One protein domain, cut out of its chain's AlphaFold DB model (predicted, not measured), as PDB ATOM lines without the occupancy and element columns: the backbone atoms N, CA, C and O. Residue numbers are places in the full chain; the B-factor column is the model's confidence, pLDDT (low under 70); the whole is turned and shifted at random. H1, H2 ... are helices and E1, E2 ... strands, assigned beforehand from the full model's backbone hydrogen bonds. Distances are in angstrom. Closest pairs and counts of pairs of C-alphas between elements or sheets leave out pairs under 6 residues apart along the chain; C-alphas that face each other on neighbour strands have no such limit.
ATOM      1  N   PHE A   7     177.897 166.458 206.551       52.28
ATOM      2  CA  PHE A   7     179.289 166.054 206.736       52.28
ATOM      3  C   PHE A   7     180.339 167.168 206.540       52.28
ATOM      4  O   PHE A   7     181.515 166.905 206.769       52.28
ATOM      5  N   ASP A   8     179.958 168.375 206.116       57.22
ATOM      6  CA  ASP A   8     180.857 169.535 206.015       57.22
ATOM      7  C   ASP A   8     180.912 170.340 207.332       57.22
ATOM      8  O   ASP A   8     181.778 171.203 207.490       57.22
ATOM      9  N   ASP A   9     180.010 170.070 208.286       64.06
ATOM     10  CA  ASP A   9     180.032 170.693 209.610       64.06
ATOM     11  C   ASP A   9     181.129 170.039 210.467       64.06
ATOM     12  O   ASP A   9     180.970 168.937 210.999       64.06
ATOM     13  N   GLU A  10     182.265 170.734 210.610       61.97
ATOM     14  CA  GLU A  10     183.445 170.265 211.358       61.97
ATOM     15  C   GLU A  10     183.107 169.808 212.790       61.97
ATOM     16  O   GLU A  10     183.730 168.879 213.306       61.97
ATOM     17  N   GLU A  11     182.097 170.408 213.428       63.25
ATOM     18  CA  GLU A  11     181.620 170.002 214.756       63.25
ATOM     19  C   GLU A  11     180.992 168.604 214.759       63.25
ATOM     20  O   GLU A  11     181.267 167.812 215.662       63.25
ATOM     21  N   LEU A  12     180.191 168.273 213.744       61.47
ATOM     22  CA  LEU A  12     179.573 166.954 213.622       61.47
ATOM     23  C   LEU A  12     180.602 165.900 213.239       61.47
ATOM     24  O   LEU A  12     180.613 164.823 213.826       61.47
ATOM     25  N   VAL A  13     181.520 166.217 212.325       62.12
ATOM     26  CA  VAL A  13     182.623 165.316 211.954       62.12
ATOM     27  C   VAL A  13     183.501 164.993 213.167       62.12
ATOM     28  O   VAL A  13     183.836 163.827 213.394       62.12
ATOM     29  N   ASN A  14     183.820 165.993 213.994       65.00
ATOM     30  CA  ASN A  14     184.571 165.797 215.234       65.00
ATOM     31  C   ASN A  14     183.770 165.011 216.286       65.00
ATOM     32  O   ASN A  14     184.338 164.139 216.947       65.00
ATOM     33  N   ALA A  15     182.459 165.246 216.413       62.59
ATOM     34  CA  ALA A  15     181.588 164.468 217.295       62.59
ATOM     35  C   ALA A  15     181.483 162.995 216.853       62.59
ATOM     36  O   ALA A  15     181.613 162.096 217.685       62.59
ATOM     37  N   PHE A  16     181.356 162.719 215.548       57.62
ATOM     38  CA  PHE A  16     181.401 161.356 215.006       57.62
ATOM     39  C   PHE A  16     182.748 160.684 215.269       57.62
ATOM     40  O   PHE A  16     182.772 159.530 215.691       57.62
ATOM     41  N   ALA A  17     183.865 161.397 215.096       58.84
ATOM     42  CA  ALA A  17     185.200 160.876 215.398       58.84
ATOM     43  C   ALA A  17     185.395 160.556 216.896       58.84
ATOM     44  O   ALA A  17     186.122 159.623 217.245       58.84
ATOM     45  N   GLN A  18     184.727 161.299 217.784       58.16
ATOM     46  CA  GLN A  18     184.698 161.051 219.227       58.16
ATOM     47  C   GLN A  18     183.849 159.813 219.581       58.16
ATOM     48  O   GLN A  18     184.223 159.041 220.462       58.16
ATOM     49  N   ALA A  19     182.745 159.594 218.861       51.44
ATOM     50  CA  ALA A  19     181.755 158.541 219.102       51.44
ATOM     51  C   ALA A  19     182.205 157.121 218.755       51.44
ATOM     52  O   ALA A  19     181.695 156.157 219.321       51.44
ATOM     53  N   VAL A  20     183.203 156.981 217.878       50.06
ATOM     54  CA  VAL A  20     183.832 155.684 217.564       50.06
ATOM     55  C   VAL A  20     184.524 155.064 218.798       50.06
ATOM     56  O   VAL A  20     184.953 153.917 218.747       50.06
ATOM     57  N   ARG A  21     184.622 155.786 219.928       49.22
ATOM     58  CA  ARG A  21     185.249 155.323 221.180       49.22
ATOM     59  C   ARG A  21     184.305 154.667 222.208       49.22
ATOM     60  O   ARG A  21     184.722 154.467 223.339       49.22
ATOM     61  N   ASP A  22     183.092 154.266 221.821       52.62
ATOM     62  CA  ASP A  22     182.181 153.400 222.606       52.62
ATOM     63  C   ASP A  22     181.661 153.952 223.958       52.62
ATOM     64  O   ASP A  22     181.142 153.192 224.778       52.62
ATOM     65  N   GLU A  23     181.719 155.264 224.213       60.47
ATOM     66  CA  GLU A  23     181.140 155.844 225.437       60.47
ATOM     67  C   GLU A  23     179.655 156.229 225.250       60.47
ATOM     68  O   GLU A  23     179.305 156.875 224.256       60.47
ATOM     69  N   PRO A  24     178.748 155.878 226.190       63.06
ATOM     70  CA  PRO A  24     177.324 156.228 226.109       63.06
ATOM     71  C   PRO A  24     177.089 157.747 226.088       63.06
ATOM     72  O   PRO A  24     176.112 158.212 225.504       63.06
ATOM     73  N   GLU A  25     178.014 158.517 226.663       67.50
ATOM     74  CA  GLU A  25     178.019 159.983 226.641       67.50
ATOM     75  C   GLU A  25     178.147 160.540 225.217       67.50
ATOM     76  O   GLU A  25     177.516 161.541 224.878       67.50
ATOM     77  N   ALA A  26     178.888 159.855 224.340       67.00
ATOM     78  CA  ALA A  26     179.061 160.295 222.962       67.00
ATOM     79  C   ALA A  26     177.771 160.150 222.139       67.00
ATOM     80  O   ALA A  26     177.507 160.977 221.272       67.00
ATOM     81  N   GLN A  27     176.939 159.142 222.426       70.38
ATOM     82  CA  GLN A  27     175.653 158.954 221.738       70.38
ATOM     83  C   GLN A  27     174.665 160.071 222.085       70.38
ATOM     84  O   GLN A  27     174.024 160.612 221.188       70.38
ATOM     85  N   ILE A  28     174.596 160.457 223.362       75.25
ATOM     86  CA  ILE A  28     173.755 161.569 223.830       75.25
ATOM     87  C   ILE A  28     174.190 162.875 223.157       75.25
ATOM     88  O   ILE A  28     173.356 163.594 222.614       75.25
ATOM     89  N   LEU A  29     175.499 163.133 223.113       79.69
ATOM     90  CA  LEU A  29     176.051 164.335 222.490       79.69
ATOM     91  C   LEU A  29     175.699 164.441 220.998       79.69
ATOM     92  O   LEU A  29     175.437 165.532 220.500       79.69
ATOM     93  N   ILE A  30     175.686 163.324 220.268       77.25
ATOM     94  CA  ILE A  30     175.331 163.334 218.844       77.25
ATOM     95  C   ILE A  30     173.845 163.610 218.647       77.25
ATOM     96  O   ILE A  30     173.495 164.391 217.769       77.25
ATOM     97  N   GLU A  31     172.978 163.000 219.453       79.25
ATOM     98  CA  GLU A  31     171.539 163.271 219.397       79.25
ATOM     99  C   GLU A  31     171.243 164.749 219.690       79.25
ATOM    100  O   GLU A  31     170.500 165.385 218.944       79.25
ATOM    101  N   GLU A  32     171.887 165.328 220.709       84.00
ATOM    102  CA  GLU A  32     171.779 166.758 221.027       84.00
ATOM    103  C   GLU A  32     172.241 167.637 219.858       84.00
ATOM    104  O   GLU A  32     171.559 168.593 219.484       84.00
ATOM    105  N   LYS A  33     173.371 167.292 219.234       84.88
ATOM    106  CA  LYS A  33     173.918 168.037 218.095       84.88
ATOM    107  C   LYS A  33     173.055 167.927 216.840       84.88
ATOM    108  O   LYS A  33     172.895 168.915 216.124       84.88
ATOM    109  N   LEU A  34     172.464 166.763 216.581       84.19
ATOM    110  CA  LEU A  34     171.505 166.581 215.492       84.19
ATOM    111  C   LEU A  34     170.229 167.389 215.743       84.19
ATOM    112  O   LEU A  34     169.745 168.051 214.824       84.19
ATOM    113  N   ASP A  35     169.728 167.424 216.977       85.19
ATOM    114  CA  ASP A  35     168.584 168.258 217.361       85.19
ATOM    115  C   ASP A  35     168.867 169.759 217.176       85.19
ATOM    116  O   ASP A  35     168.006 170.496 216.683       85.19
ATOM    117  N   GLU A  36     170.059 170.230 217.556       85.62
ATOM    118  CA  GLU A  36     170.509 171.611 217.319       85.62
ATOM    119  C   GLU A  36     170.542 171.940 215.823       85.62
ATOM    120  O   GLU A  36     169.989 172.960 215.395       85.62
ATOM    121  N   LEU A  37     171.124 171.052 215.011       83.94
ATOM    122  CA  LEU A  37     171.214 171.226 213.562       83.94
ATOM    123  C   LEU A  37     169.833 171.228 212.905       83.94
ATOM    124  O   LEU A  37     169.560 172.063 212.039       83.94
ATOM    125  N   ILE A  38     168.936 170.334 213.316       84.94
ATOM    126  CA  ILE A  38     167.563 170.274 212.803       84.94
ATOM    127  C   ILE A  38     166.831 171.579 213.129       84.94
ATOM    128  O   ILE A  38     166.242 172.189 212.239       84.94
ATOM    129  N   LYS A  39     166.928 172.080 214.365       84.69
ATOM    130  CA  LYS A  39     166.317 173.365 214.752       84.69
ATOM    131  C   LYS A  39     166.881 174.539 213.951       84.69
ATOM    132  O   LYS A  39     166.112 175.386 213.503       84.69
ATOM    133  N   HIS A  40     168.196 174.583 213.738       84.44
ATOM    134  CA  HIS A  40     168.842 175.642 212.958       84.44
ATOM    135  C   HIS A  40     168.492 175.569 211.465       84.44
ATOM    136  O   HIS A  40     168.234 176.580 210.814       84.44
ATOM    137  N   SER A  41     168.434 174.369 210.895       80.81
ATOM    138  CA  SER A  41     168.063 174.185 209.492       80.81
ATOM    139  C   SER A  41     166.586 174.495 209.237       80.81
ATOM    140  O   SER A  41     166.275 175.036 208.177       80.81
ATOM    141  N   MET A  42     165.689 174.274 210.209       80.06
ATOM    142  CA  MET A  42     164.272 174.664 210.112       80.06
ATOM    143  C   MET A  42     164.076 176.171 209.901       80.06
ATOM    144  O   MET A  42     163.093 176.564 209.277       80.06
ATOM    145  N   THR A  43     164.973 177.022 210.413       78.88
ATOM    146  CA  THR A  43     164.843 178.485 210.291       78.88
ATOM    147  C   THR A  43     165.377 179.040 208.973       78.88
ATOM    148  O   THR A  43     165.076 180.181 208.631       78.88
ATOM    149  N   HIS A  44     166.176 178.263 208.238       75.44
ATOM    150  CA  HIS A  44     166.898 178.732 207.048       75.44
ATOM    151  C   HIS A  44     166.609 177.930 205.773       75.44
ATOM    152  O   HIS A  44     166.908 178.409 204.678       75.44
ATOM    153  N   LEU A  45     166.041 176.727 205.886       77.31
ATOM    154  CA  LEU A  45     165.753 175.831 204.767       77.31
ATOM    155  C   LEU A  45     164.268 175.472 204.733       77.31
ATOM    156  O   LEU A  45     163.653 175.188 205.755       77.31
ATOM    157  N   GLU A  46     163.702 175.401 203.529       74.94
ATOM    158  CA  GLU A  46     162.291 175.065 203.330       74.94
ATOM    159  C   GLU A  46     162.100 173.841 202.425       74.94
ATOM    160  O   GLU A  46     162.894 173.536 201.526       74.94
ATOM    161  N   GLY A  47     160.988 173.136 202.647       77.25
ATOM    162  CA  GLY A  47     160.490 172.087 201.762       77.25
ATOM    163  C   GLY A  47     161.488 170.951 201.525       77.25
ATOM    164  O   GLY A  47     161.854 170.224 202.445       77.25
ATOM    165  N   LYS A  48     161.898 170.760 200.264       79.06
ATOM    166  CA  LYS A  48     162.760 169.635 199.857       79.06
ATOM    167  C   LYS A  48     164.170 169.712 200.447       79.06
ATOM    168  O   LYS A  48     164.752 168.668 200.713       79.06
ATOM    169  N   ALA A  49     164.703 170.919 200.641       78.38
ATOM    170  CA  ALA A  49     166.047 171.102 201.186       78.38
ATOM    171  C   ALA A  49     166.098 170.675 202.655       78.38
ATOM    172  O   ALA A  49     166.972 169.909 203.041       78.38
ATOM    173  N   PHE A  50     165.101 171.090 203.439       80.69
ATOM    174  CA  PHE A  50     164.975 170.675 204.830       80.69
ATOM    175  C   PHE A  50     164.712 169.170 204.967       80.69
ATOM    176  O   PHE A  50     165.341 168.501 205.780       80.69
ATOM    177  N   LYS A  51     163.845 168.604 204.115       82.25
ATOM    178  CA  LYS A  51     163.610 167.155 204.096       82.25
ATOM    179  C   LYS A  51     164.903 166.361 203.869       82.25
ATOM    180  O   LYS A  51     165.130 165.383 204.562       82.25
ATOM    181  N   CYS A  52     165.763 166.814 202.959       81.06
ATOM    182  CA  CYS A  52     167.052 166.169 202.707       81.06
ATOM    183  C   CYS A  52     167.965 166.172 203.944       81.06
ATOM    184  O   CYS A  52     168.659 165.189 204.176       81.06
ATOM    185  N   VAL A  53     167.938 167.244 204.742       82.06
ATOM    186  CA  VAL A  53     168.691 167.324 206.004       82.06
ATOM    187  C   VAL A  53     168.167 166.308 207.022       82.06
ATOM    188  O   VAL A  53     168.946 165.599 207.653       82.06
ATOM    189  N   VAL A  54     166.842 166.184 207.139       84.31
ATOM    190  CA  VAL A  54     166.205 165.179 208.007       84.31
ATOM    191  C   VAL A  54     166.536 163.756 207.546       84.31
ATOM    192  O   VAL A  54     166.870 162.910 208.370       84.31
ATOM    193  N   ASP A  55     166.509 163.496 206.237       83.50
ATOM    194  CA  ASP A  55     166.846 162.186 205.669       83.50
ATOM    195  C   ASP A  55     168.316 161.808 205.961       83.50
ATOM    196  O   ASP A  55     168.597 160.678 206.361       83.50
ATOM    197  N   GLN A  56     169.247 162.763 205.852       83.50
ATOM    198  CA  GLN A  56     170.662 162.564 206.200       83.50
ATOM    199  C   GLN A  56     170.871 162.329 207.706       83.50
ATOM    200  O   GLN A  56     171.645 161.452 208.093       83.50
ATOM    201  N   ALA A  57     170.157 163.058 208.569       83.81
ATOM    202  CA  ALA A  57     170.182 162.827 210.014       83.81
ATOM    203  C   ALA A  57     169.653 161.427 210.381       83.81
ATOM    204  O   ALA A  57     170.220 160.746 211.237       83.81
ATOM    205  N   ASN A  58     168.610 160.956 209.695       84.50
ATOM    206  CA  ASN A  58     168.072 159.608 209.882       84.50
ATOM    207  C   ASN A  58     169.055 158.519 209.438       84.50
ATOM    208  O   ASN A  58     169.141 157.475 210.083       84.50
ATOM    209  N   GLU A  59     169.815 158.746 208.366       83.69
ATOM    210  CA  GLU A  59     170.862 157.819 207.926       83.69
ATOM    211  C   GLU A  59     171.949 157.670 208.998       83.69
ATOM    212  O   GLU A  59     172.279 156.551 209.391       83.69
ATOM    213  N   ILE A  60     172.396 158.786 209.576       83.25
ATOM    214  CA  ILE A  60     173.345 158.813 210.695       83.25
ATOM    215  C   ILE A  60     172.819 158.023 211.906       83.25
ATOM    216  O   ILE A  60     173.526 157.169 212.448       83.25
ATOM    217  N   LEU A  61     171.579 158.278 212.335       82.12
ATOM    218  CA  LEU A  61     170.977 157.571 213.472       82.12
ATOM    219  C   LEU A  61     170.850 156.063 213.205       82.12
ATOM    220  O   LEU A  61     171.124 155.244 214.090       82.12
ATOM    221  N   ARG A  62     170.507 155.675 211.968       78.88
ATOM    222  CA  ARG A  62     170.479 154.269 211.537       78.88
ATOM    223  C   ARG A  62     171.862 153.637 211.649       78.88
ATOM    224  O   ARG A  62     171.969 152.532 212.180       78.88
ATOM    225  N   GLU A  63     172.922 154.327 211.239       78.81
ATOM    226  CA  GLU A  63     174.290 153.815 211.359       78.81
ATOM    227  C   GLU A  63     174.729 153.590 212.809       78.81
ATOM    228  O   GLU A  63     175.295 152.540 213.115       78.81
ATOM    229  N   GLN A  64     174.416 154.516 213.716       74.50
ATOM    230  CA  GLN A  64     174.744 154.393 215.146       74.50
ATOM    231  C   GLN A  64     173.957 153.301 215.869       74.50
ATOM    232  O   GLN A  64     174.366 152.799 216.919       74.50
ATOM    233  N   SER A  65     172.803 152.942 215.319       71.50
ATOM    234  CA  SER A  65     171.928 151.907 215.861       71.50
ATOM    235  C   SER A  65     172.210 150.500 215.321       71.50
ATOM    236  O   SER A  65     171.529 149.548 215.714       71.50
ATOM    237  N   LYS A  66     173.207 150.330 214.439       71.00
ATOM    238  CA  LYS A  66     173.597 149.016 213.902       71.00
ATOM    239  C   LYS A  66     173.893 148.044 215.054       71.00
ATOM    240  O   LYS A  66     174.778 148.279 215.871       71.00
ATOM    241  N   GLY A  67     173.141 146.942 215.115       64.56
ATOM    242  CA  GLY A  67     173.266 145.922 216.166       64.56
ATOM    243  C   GLY A  67     172.430 146.158 217.435       64.56
ATOM    244  O   GLY A  67     172.515 145.344 218.351       64.56
ATOM    245  N   LYS A  68     171.622 147.226 217.501       70.25
ATOM    246  CA  LYS A  68     170.619 147.456 218.559       70.25
ATOM    247  C   LYS A  68     169.221 147.087 218.058       70.25
ATOM    248  O   LYS A  68     168.918 147.313 216.899       70.25
ATOM    249  N   ASP A  69     168.336 146.626 218.941       71.12
ATOM    250  CA  ASP A  69     166.954 146.251 218.570       71.12
ATOM    251  C   ASP A  69     166.043 147.458 218.264       71.12
ATOM    252  O   ASP A  69     164.946 147.310 217.720       71.12
ATOM    253  N   ARG A  70     166.474 148.663 218.652       77.62
ATOM    254  CA  ARG A  70     165.726 149.917 218.520       77.62
ATOM    255  C   ARG A  70     166.630 151.027 218.004       77.62
ATOM    256  O   ARG A  70     167.802 151.093 218.383       77.62
ATOM    257  N   TYR A  71     166.071 151.901 217.179       79.25
ATOM    258  CA  TYR A  71     166.738 153.088 216.651       79.25
ATOM    259  C   TYR A  71     165.820 154.301 216.716       79.25
ATOM    260  O   TYR A  71     164.603 154.149 216.773       79.25
ATOM    261  N   LYS A  72     166.402 155.500 216.722       83.06
ATOM    262  CA  LYS A  72     165.637 156.745 216.675       83.06
ATOM    263  C   LYS A  72     165.480 157.208 215.237       83.06
ATOM    264  O   LYS A  72     166.406 157.072 214.441       83.06
ATOM    265  N   GLU A  73     164.318 157.756 214.914       85.94
ATOM    266  CA  GLU A  73     164.037 158.326 213.598       85.94
ATOM    267  C   GLU A  73     163.254 159.633 213.733       85.94
ATOM    268  O   GLU A  73     162.311 159.736 214.524       85.94
ATOM    269  N   TYR A  74     163.645 160.634 212.950       84.62
ATOM    270  CA  TYR A  74     162.935 161.896 212.812       84.62
ATOM    271  C   TYR A  74     161.898 161.805 211.692       84.62
ATOM    272  O   TYR A  74     162.217 161.505 210.540       84.62
ATOM    273  N   LEU A  75     160.652 162.144 212.012       81.75
ATOM    274  CA  LEU A  75     159.578 162.325 211.043       81.75
ATOM    275  C   LEU A  75     159.326 163.809 210.809       81.75
ATOM    276  O   LEU A  75     159.020 164.561 211.737       81.75
ATOM    277  N   TYR A  76     159.428 164.202 209.542       79.50
ATOM    278  CA  TYR A  76     159.089 165.533 209.060       79.50
ATOM    279  C   TYR A  76     157.663 165.557 208.503       79.50
ATOM    280  O   TYR A  76     157.376 164.958 207.464       79.50
ATOM    281  N   GLU A  77     156.784 166.300 209.169       77.88
ATOM    282  CA  GLU A  77     155.421 166.571 208.719       77.88
ATOM    283  C   GLU A  77     155.337 168.010 208.204       77.88
ATOM    284  O   GLU A  77     155.577 168.985 208.929       77.88
ATOM    285  N   LYS A  78     154.988 168.153 206.923       68.75
ATOM    286  CA  LYS A  78     154.726 169.458 206.322       68.75
ATOM    287  C   LYS A  78     153.280 169.854 206.620       68.75
ATOM    288  O   LYS A  78     152.379 169.438 205.900       68.75
ATOM    289  N   ASN A  79     153.078 170.663 207.655       69.75
ATOM    290  CA  ASN A  79     151.776 171.263 207.940       69.75
ATOM    291  C   ASN A  79     151.640 172.611 207.223       69.75
ATOM    292  O   ASN A  79     152.638 173.285 206.968       69.75
ATOM    293  N   ASP A  80     150.401 173.024 206.952       64.94
ATOM    294  CA  ASP A  80     150.091 174.252 206.201       64.94
ATOM    295  C   ASP A  80     150.546 175.549 206.898       64.94
ATOM    296  O   ASP A  80     150.601 176.601 206.266       64.94
ATOM    297  N   TRP A  81     150.893 175.474 208.187       60.09
ATOM    298  CA  TRP A  81     151.203 176.636 209.025       60.09
ATOM    299  C   TRP A  81     152.640 176.625 209.551       60.09
ATOM    300  O   TRP A  81     153.330 177.634 209.447       60.09
ATOM    301  N   LEU A  82     153.111 175.494 210.089       61.78
ATOM    302  CA  LEU A  82     154.468 175.335 210.619       61.78
ATOM    303  C   LEU A  82     154.978 173.906 210.365       61.78
ATOM    304  O   LEU A  82     154.319 172.948 210.788       61.78
ATOM    305  N   PRO A  83     156.145 173.723 209.720       68.75
ATOM    306  CA  PRO A  83     156.770 172.409 209.621       68.75
ATOM    307  C   PRO A  83     157.023 171.836 211.019       68.75
ATOM    308  O   PRO A  83     157.472 172.552 211.911       68.75
ATOM    309  N   THR A  84     156.728 170.554 211.223       78.25
ATOM    310  CA  THR A  84     156.946 169.880 212.511       78.25
ATOM    311  C   THR A  84     157.889 168.701 212.325       78.25
ATOM    312  O   THR A  84     157.713 167.906 211.402       78.25
ATOM    313  N   VAL A  85     158.879 168.584 213.212       81.19
ATOM    314  CA  VAL A  85     159.759 167.415 213.307       81.19
ATOM    315  C   VAL A  85     159.503 166.720 214.636       81.19
ATOM    316  O   VAL A  85     159.477 167.370 215.681       81.19
ATOM    317  N   LYS A  86     159.283 165.407 214.598       83.44
ATOM    318  CA  LYS A  86     159.080 164.564 215.783       83.44
ATOM    319  C   LYS A  86     160.069 163.408 215.751       83.44
ATOM    320  O   LYS A  86     160.251 162.804 214.700       83.44
ATOM    321  N   MET A  87     160.672 163.096 216.891       83.38
ATOM    322  CA  MET A  87     161.572 161.954 217.045       83.38
ATOM    323  C   MET A  87     160.816 160.767 217.651       83.38
ATOM    324  O   MET A  87     160.033 160.954 218.587       83.38
ATOM    325  N   PHE A  88     161.047 159.562 217.134       80.75
ATOM    326  CA  PHE A  88     160.406 158.327 217.593       80.75
ATOM    327  C   PHE A  88     161.418 157.204 217.799       80.75
ATOM    328  O   PHE A  88     162.387 157.105 217.052       80.75
ATOM    329  N   ASP A  89     161.135 156.319 218.758       82.06
ATOM    330  CA  ASP A  89     161.833 155.043 218.904       82.06
ATOM    331  C   ASP A  89     161.187 153.999 217.980       82.06
ATOM    332  O   ASP A  89     160.055 153.558 218.203       82.06
ATOM    333  N   VAL A  90     161.911 153.584 216.944       81.12
ATOM    334  CA  VAL A  90     161.495 152.570 215.972       81.12
ATOM    335  C   VAL A  90     162.098 151.218 216.352       81.12
ATOM    336  O   VAL A  90     163.297 151.092 216.607       81.12
ATOM    337  N   ILE A  91     161.256 150.184 216.402       77.25
ATOM    338  CA  ILE A  91     161.681 148.798 216.642       77.25
ATOM    339  C   ILE A  91     162.139 148.200 215.309       77.25
ATOM    340  O   ILE A  91     161.396 148.261 214.328       77.25
ATOM    341  N   GLN A  92     163.339 147.613 215.269       69.88
ATOM    342  CA  GLN A  92     163.839 146.959 214.058       69.88
ATOM    343  C   GLN A  92     162.960 145.768 213.678       69.88
ATOM    344  O   GLN A  92     162.559 144.962 214.524       69.88
ATOM    345  N   THR A  93     162.684 145.627 212.384       75.81
ATOM    346  CA  THR A  93     162.029 144.418 211.886       75.81
ATOM    347  C   THR A  93     163.000 143.237 211.911       75.81
ATOM    348  O   THR A  93     164.222 143.394 211.844       75.81
ATOM    349  N   ARG A  94     162.458 142.015 211.997       62.88
ATOM    350  CA  ARG A  94     163.265 140.784 212.038       62.88
ATOM    351  C   ARG A  94     164.226 140.675 210.845       62.88
ATOM    352  O   ARG A  94     165.352 140.221 211.025       62.88
ATOM    353  N   ASP A  95     163.789 141.085 209.656       70.00
ATOM    354  CA  ASP A  95     164.583 140.982 208.427       70.00
ATOM    355  C   ASP A  95     165.747 141.991 208.406       70.00
ATOM    356  O   ASP A  95     166.871 141.631 208.048       70.00
ATOM    357  N   GLU A  96     165.521 143.224 208.878       69.88
ATOM    358  CA  GLU A  96     166.560 144.258 209.026       69.88
ATOM    359  C   GLU A  96     167.623 143.852 210.055       69.88
ATOM    360  O   GLU A  96     168.826 143.966 209.797       69.88
ATOM    361  N   ALA A  97     167.188 143.312 211.197       67.56
ATOM    362  CA  ALA A  97     168.085 142.831 212.243       67.56
ATOM    363  C   ALA A  97     168.994 141.703 211.728       67.56
ATOM    364  O   ALA A  97     170.204 141.716 211.962       67.56
ATOM    365  N   LEU A  98     168.439 140.752 210.967       67.31
ATOM    366  CA  LEU A  98     169.221 139.676 210.357       67.31
ATOM    367  C   LEU A  98     170.252 140.217 209.360       67.31
ATOM    368  O   LEU A  98     171.404 139.785 209.407       67.31
ATOM    369  N   SER A  99     169.888 141.176 208.502       71.69
ATOM    370  CA  SER A  99     170.819 141.793 207.544       71.69
ATOM    371  C   SER A  99     172.030 142.429 208.239       71.69
ATOM    372  O   SER A  99     173.172 142.138 207.878       71.69
ATOM    373  N   ASN A 100     171.796 143.222 209.288       66.19
ATOM    374  CA  ASN A 100     172.859 143.857 210.078       66.19
ATOM    375  C   ASN A 100     173.799 142.824 210.720       66.19
ATOM    376  O   ASN A 100     175.021 142.988 210.739       66.19
ATOM    377  N   ILE A 101     173.231 141.730 211.225       64.25
ATOM    378  CA  ILE A 101     173.975 140.629 211.836       64.25
ATOM    379  C   ILE A 101     174.868 139.913 210.803       64.25
ATOM    380  O   ILE A 101     176.032 139.610 211.088       64.25
ATOM    381  N   TYR A 102     174.363 139.660 209.591       63.16
ATOM    382  CA  TYR A 102     175.121 138.995 208.523       63.16
ATOM    383  C   TYR A 102     176.384 139.771 208.108       63.16
ATOM    384  O   TYR A 102     177.413 139.144 207.831       63.16
ATOM    385  N   ASP A 103     176.352 141.106 208.120       64.19
ATOM    386  CA  ASP A 103     177.520 141.943 207.808       64.19
ATOM    387  C   ASP A 103     178.615 141.869 208.883       64.19
ATOM    388  O   ASP A 103     179.808 141.840 208.562       64.19
ATOM    389  N   VAL A 104     178.235 141.744 210.159       60.84
ATOM    390  CA  VAL A 104     179.187 141.523 211.262       60.84
ATOM    391  C   VAL A 104     179.846 140.148 211.138       60.84
ATOM    392  O   VAL A 104     181.069 140.025 211.266       60.84
ATOM    393  N   PHE A 105     179.071 139.108 210.825       59.31
ATOM    394  CA  PHE A 105     179.588 137.742 210.705       59.31
ATOM    395  C   PHE A 105     180.444 137.504 209.454       59.31
ATOM    396  O   PHE A 105     181.304 136.623 209.480       59.31
ATOM    397  N   ARG A 106     180.298 138.308 208.392       65.12
ATOM    398  CA  ARG A 106     181.172 138.253 207.202       65.12
ATOM    399  C   ARG A 106     182.623 138.651 207.473       65.12
ATOM    400  O   ARG A 106     183.502 138.209 206.737       65.12
ATOM    401  N   LYS A 107     182.894 139.451 208.513       68.56
ATOM    402  CA  LYS A 107     184.269 139.832 208.889       68.56
ATOM    403  C   LYS A 107     185.079 138.649 209.434       68.56
ATOM    404  O   LYS A 107     186.304 138.655 209.337       68.56
ATOM    405  N   TYR A 108     184.421 137.630 209.989       71.62
ATOM    406  CA  TYR A 108     185.082 136.489 210.616       71.62
ATOM    407  C   TYR A 108     185.125 135.265 209.701       71.62
ATOM    408  O   TYR A 108     184.230 135.005 208.899       71.62
ATOM    409  N   LYS A 109     186.180 134.457 209.853       72.81
ATOM    410  CA  LYS A 109     186.277 133.168 209.168       72.81
ATOM    411  C   LYS A 109     185.178 132.234 209.700       72.81
ATOM    412  O   LYS A 109     185.130 132.019 210.914       72.81
ATOM    413  N   PRO A 110     184.329 131.653 208.834       81.00
ATOM    414  CA  PRO A 110     183.218 130.835 209.291       81.00
ATOM    415  C   PRO A 110     183.728 129.520 209.902       81.00
ATOM    416  O   PRO A 110     184.834 129.050 209.604       81.00
ATOM    417  N   VAL A 111     182.945 128.970 210.834       80.31
ATOM    418  CA  VAL A 111     183.353 127.851 211.702       80.31
ATOM    419  C   VAL A 111     183.676 126.588 210.899       80.31
ATOM    420  O   VAL A 111     184.619 125.878 211.239       80.31
ATOM    421  N   ASP A 112     182.950 126.345 209.811       82.94
ATOM    422  CA  ASP A 112     183.161 125.257 208.848       82.94
ATOM    423  C   ASP A 112     184.527 125.340 208.143       82.94
ATOM    424  O   ASP A 112     185.147 124.319 207.856       82.94
ATOM    425  N   LYS A 113     185.053 126.552 207.929       82.69
ATOM    426  CA  LYS A 113     186.383 126.785 207.338       82.69
ATOM    427  C   LYS A 113     187.504 126.834 208.382       82.69
ATOM    428  O   LYS A 113     188.667 127.081 208.034       82.69
ATOM    429  N   LYS A 114     187.203 126.642 209.670       84.75
ATOM    430  CA  LYS A 114     188.198 126.697 210.750       84.75
ATOM    431  C   LYS A 114     189.073 125.441 210.742       84.75
ATOM    432  O   LYS A 114     188.671 124.379 211.205       84.75
TER     433      LYS A 114
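What this domain is: This is residues 7 to 114 of the 193 residues of an uncharacterized protein of Moniliophthora roreri (UniProt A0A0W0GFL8). H3 packs along E1 of a two-stranded hairpin, E1 and E2; H2 packs on H3 and H1 on H2. H4 extends away from them, and residues 105 to 114 stick out. The printed part has 108 residues, with H1, H2, H3, E1, E2 and H4 in order, class mixed, sheet antiparallel. It is loose, radius of gyration of the C-alphas 16.8 A, spanning 61 by 30 by 21 A.

How they stand to each other: E1, residues 70 to 77, and E2, residues 84 to 91, form a hairpin; N 73 and O 88, 3.0 A apart, are within hydrogen-bond range. The closest C-alphas of H3, residues 48 to 64, and E1 are those of Asn 58 and Glu 73, 5.6 A. H2, residues 24 to 44, touches H3 with residues 34 to 42 alone, a helical hairpin at a shallow tilt of 4 degrees; closest C-alphas Ser 41 and Phe 50, 6.6 A. H1, residues 10 to 19, touches H2 at Ala 19 and Ala 26, closest C-alphas 5.0 A, another hairpin. H4, residues 94 to 106, touches no helix. Each O i to N i+4 pair is within hydrogen-bond range in H1, H3 and H4, and 15 of 17 in H2.

Where its parts are: H2 measures 31.3 A and H3 24.7 A. H1 begins at C-alpha 10 (183.445, 170.265, 211.358); H4 ends at C-alpha 106 (181.172, 138.253, 207.202).

The domain as a whole: The printed part has no cut and no long link. Low pLDDT includes residues 7 to 26.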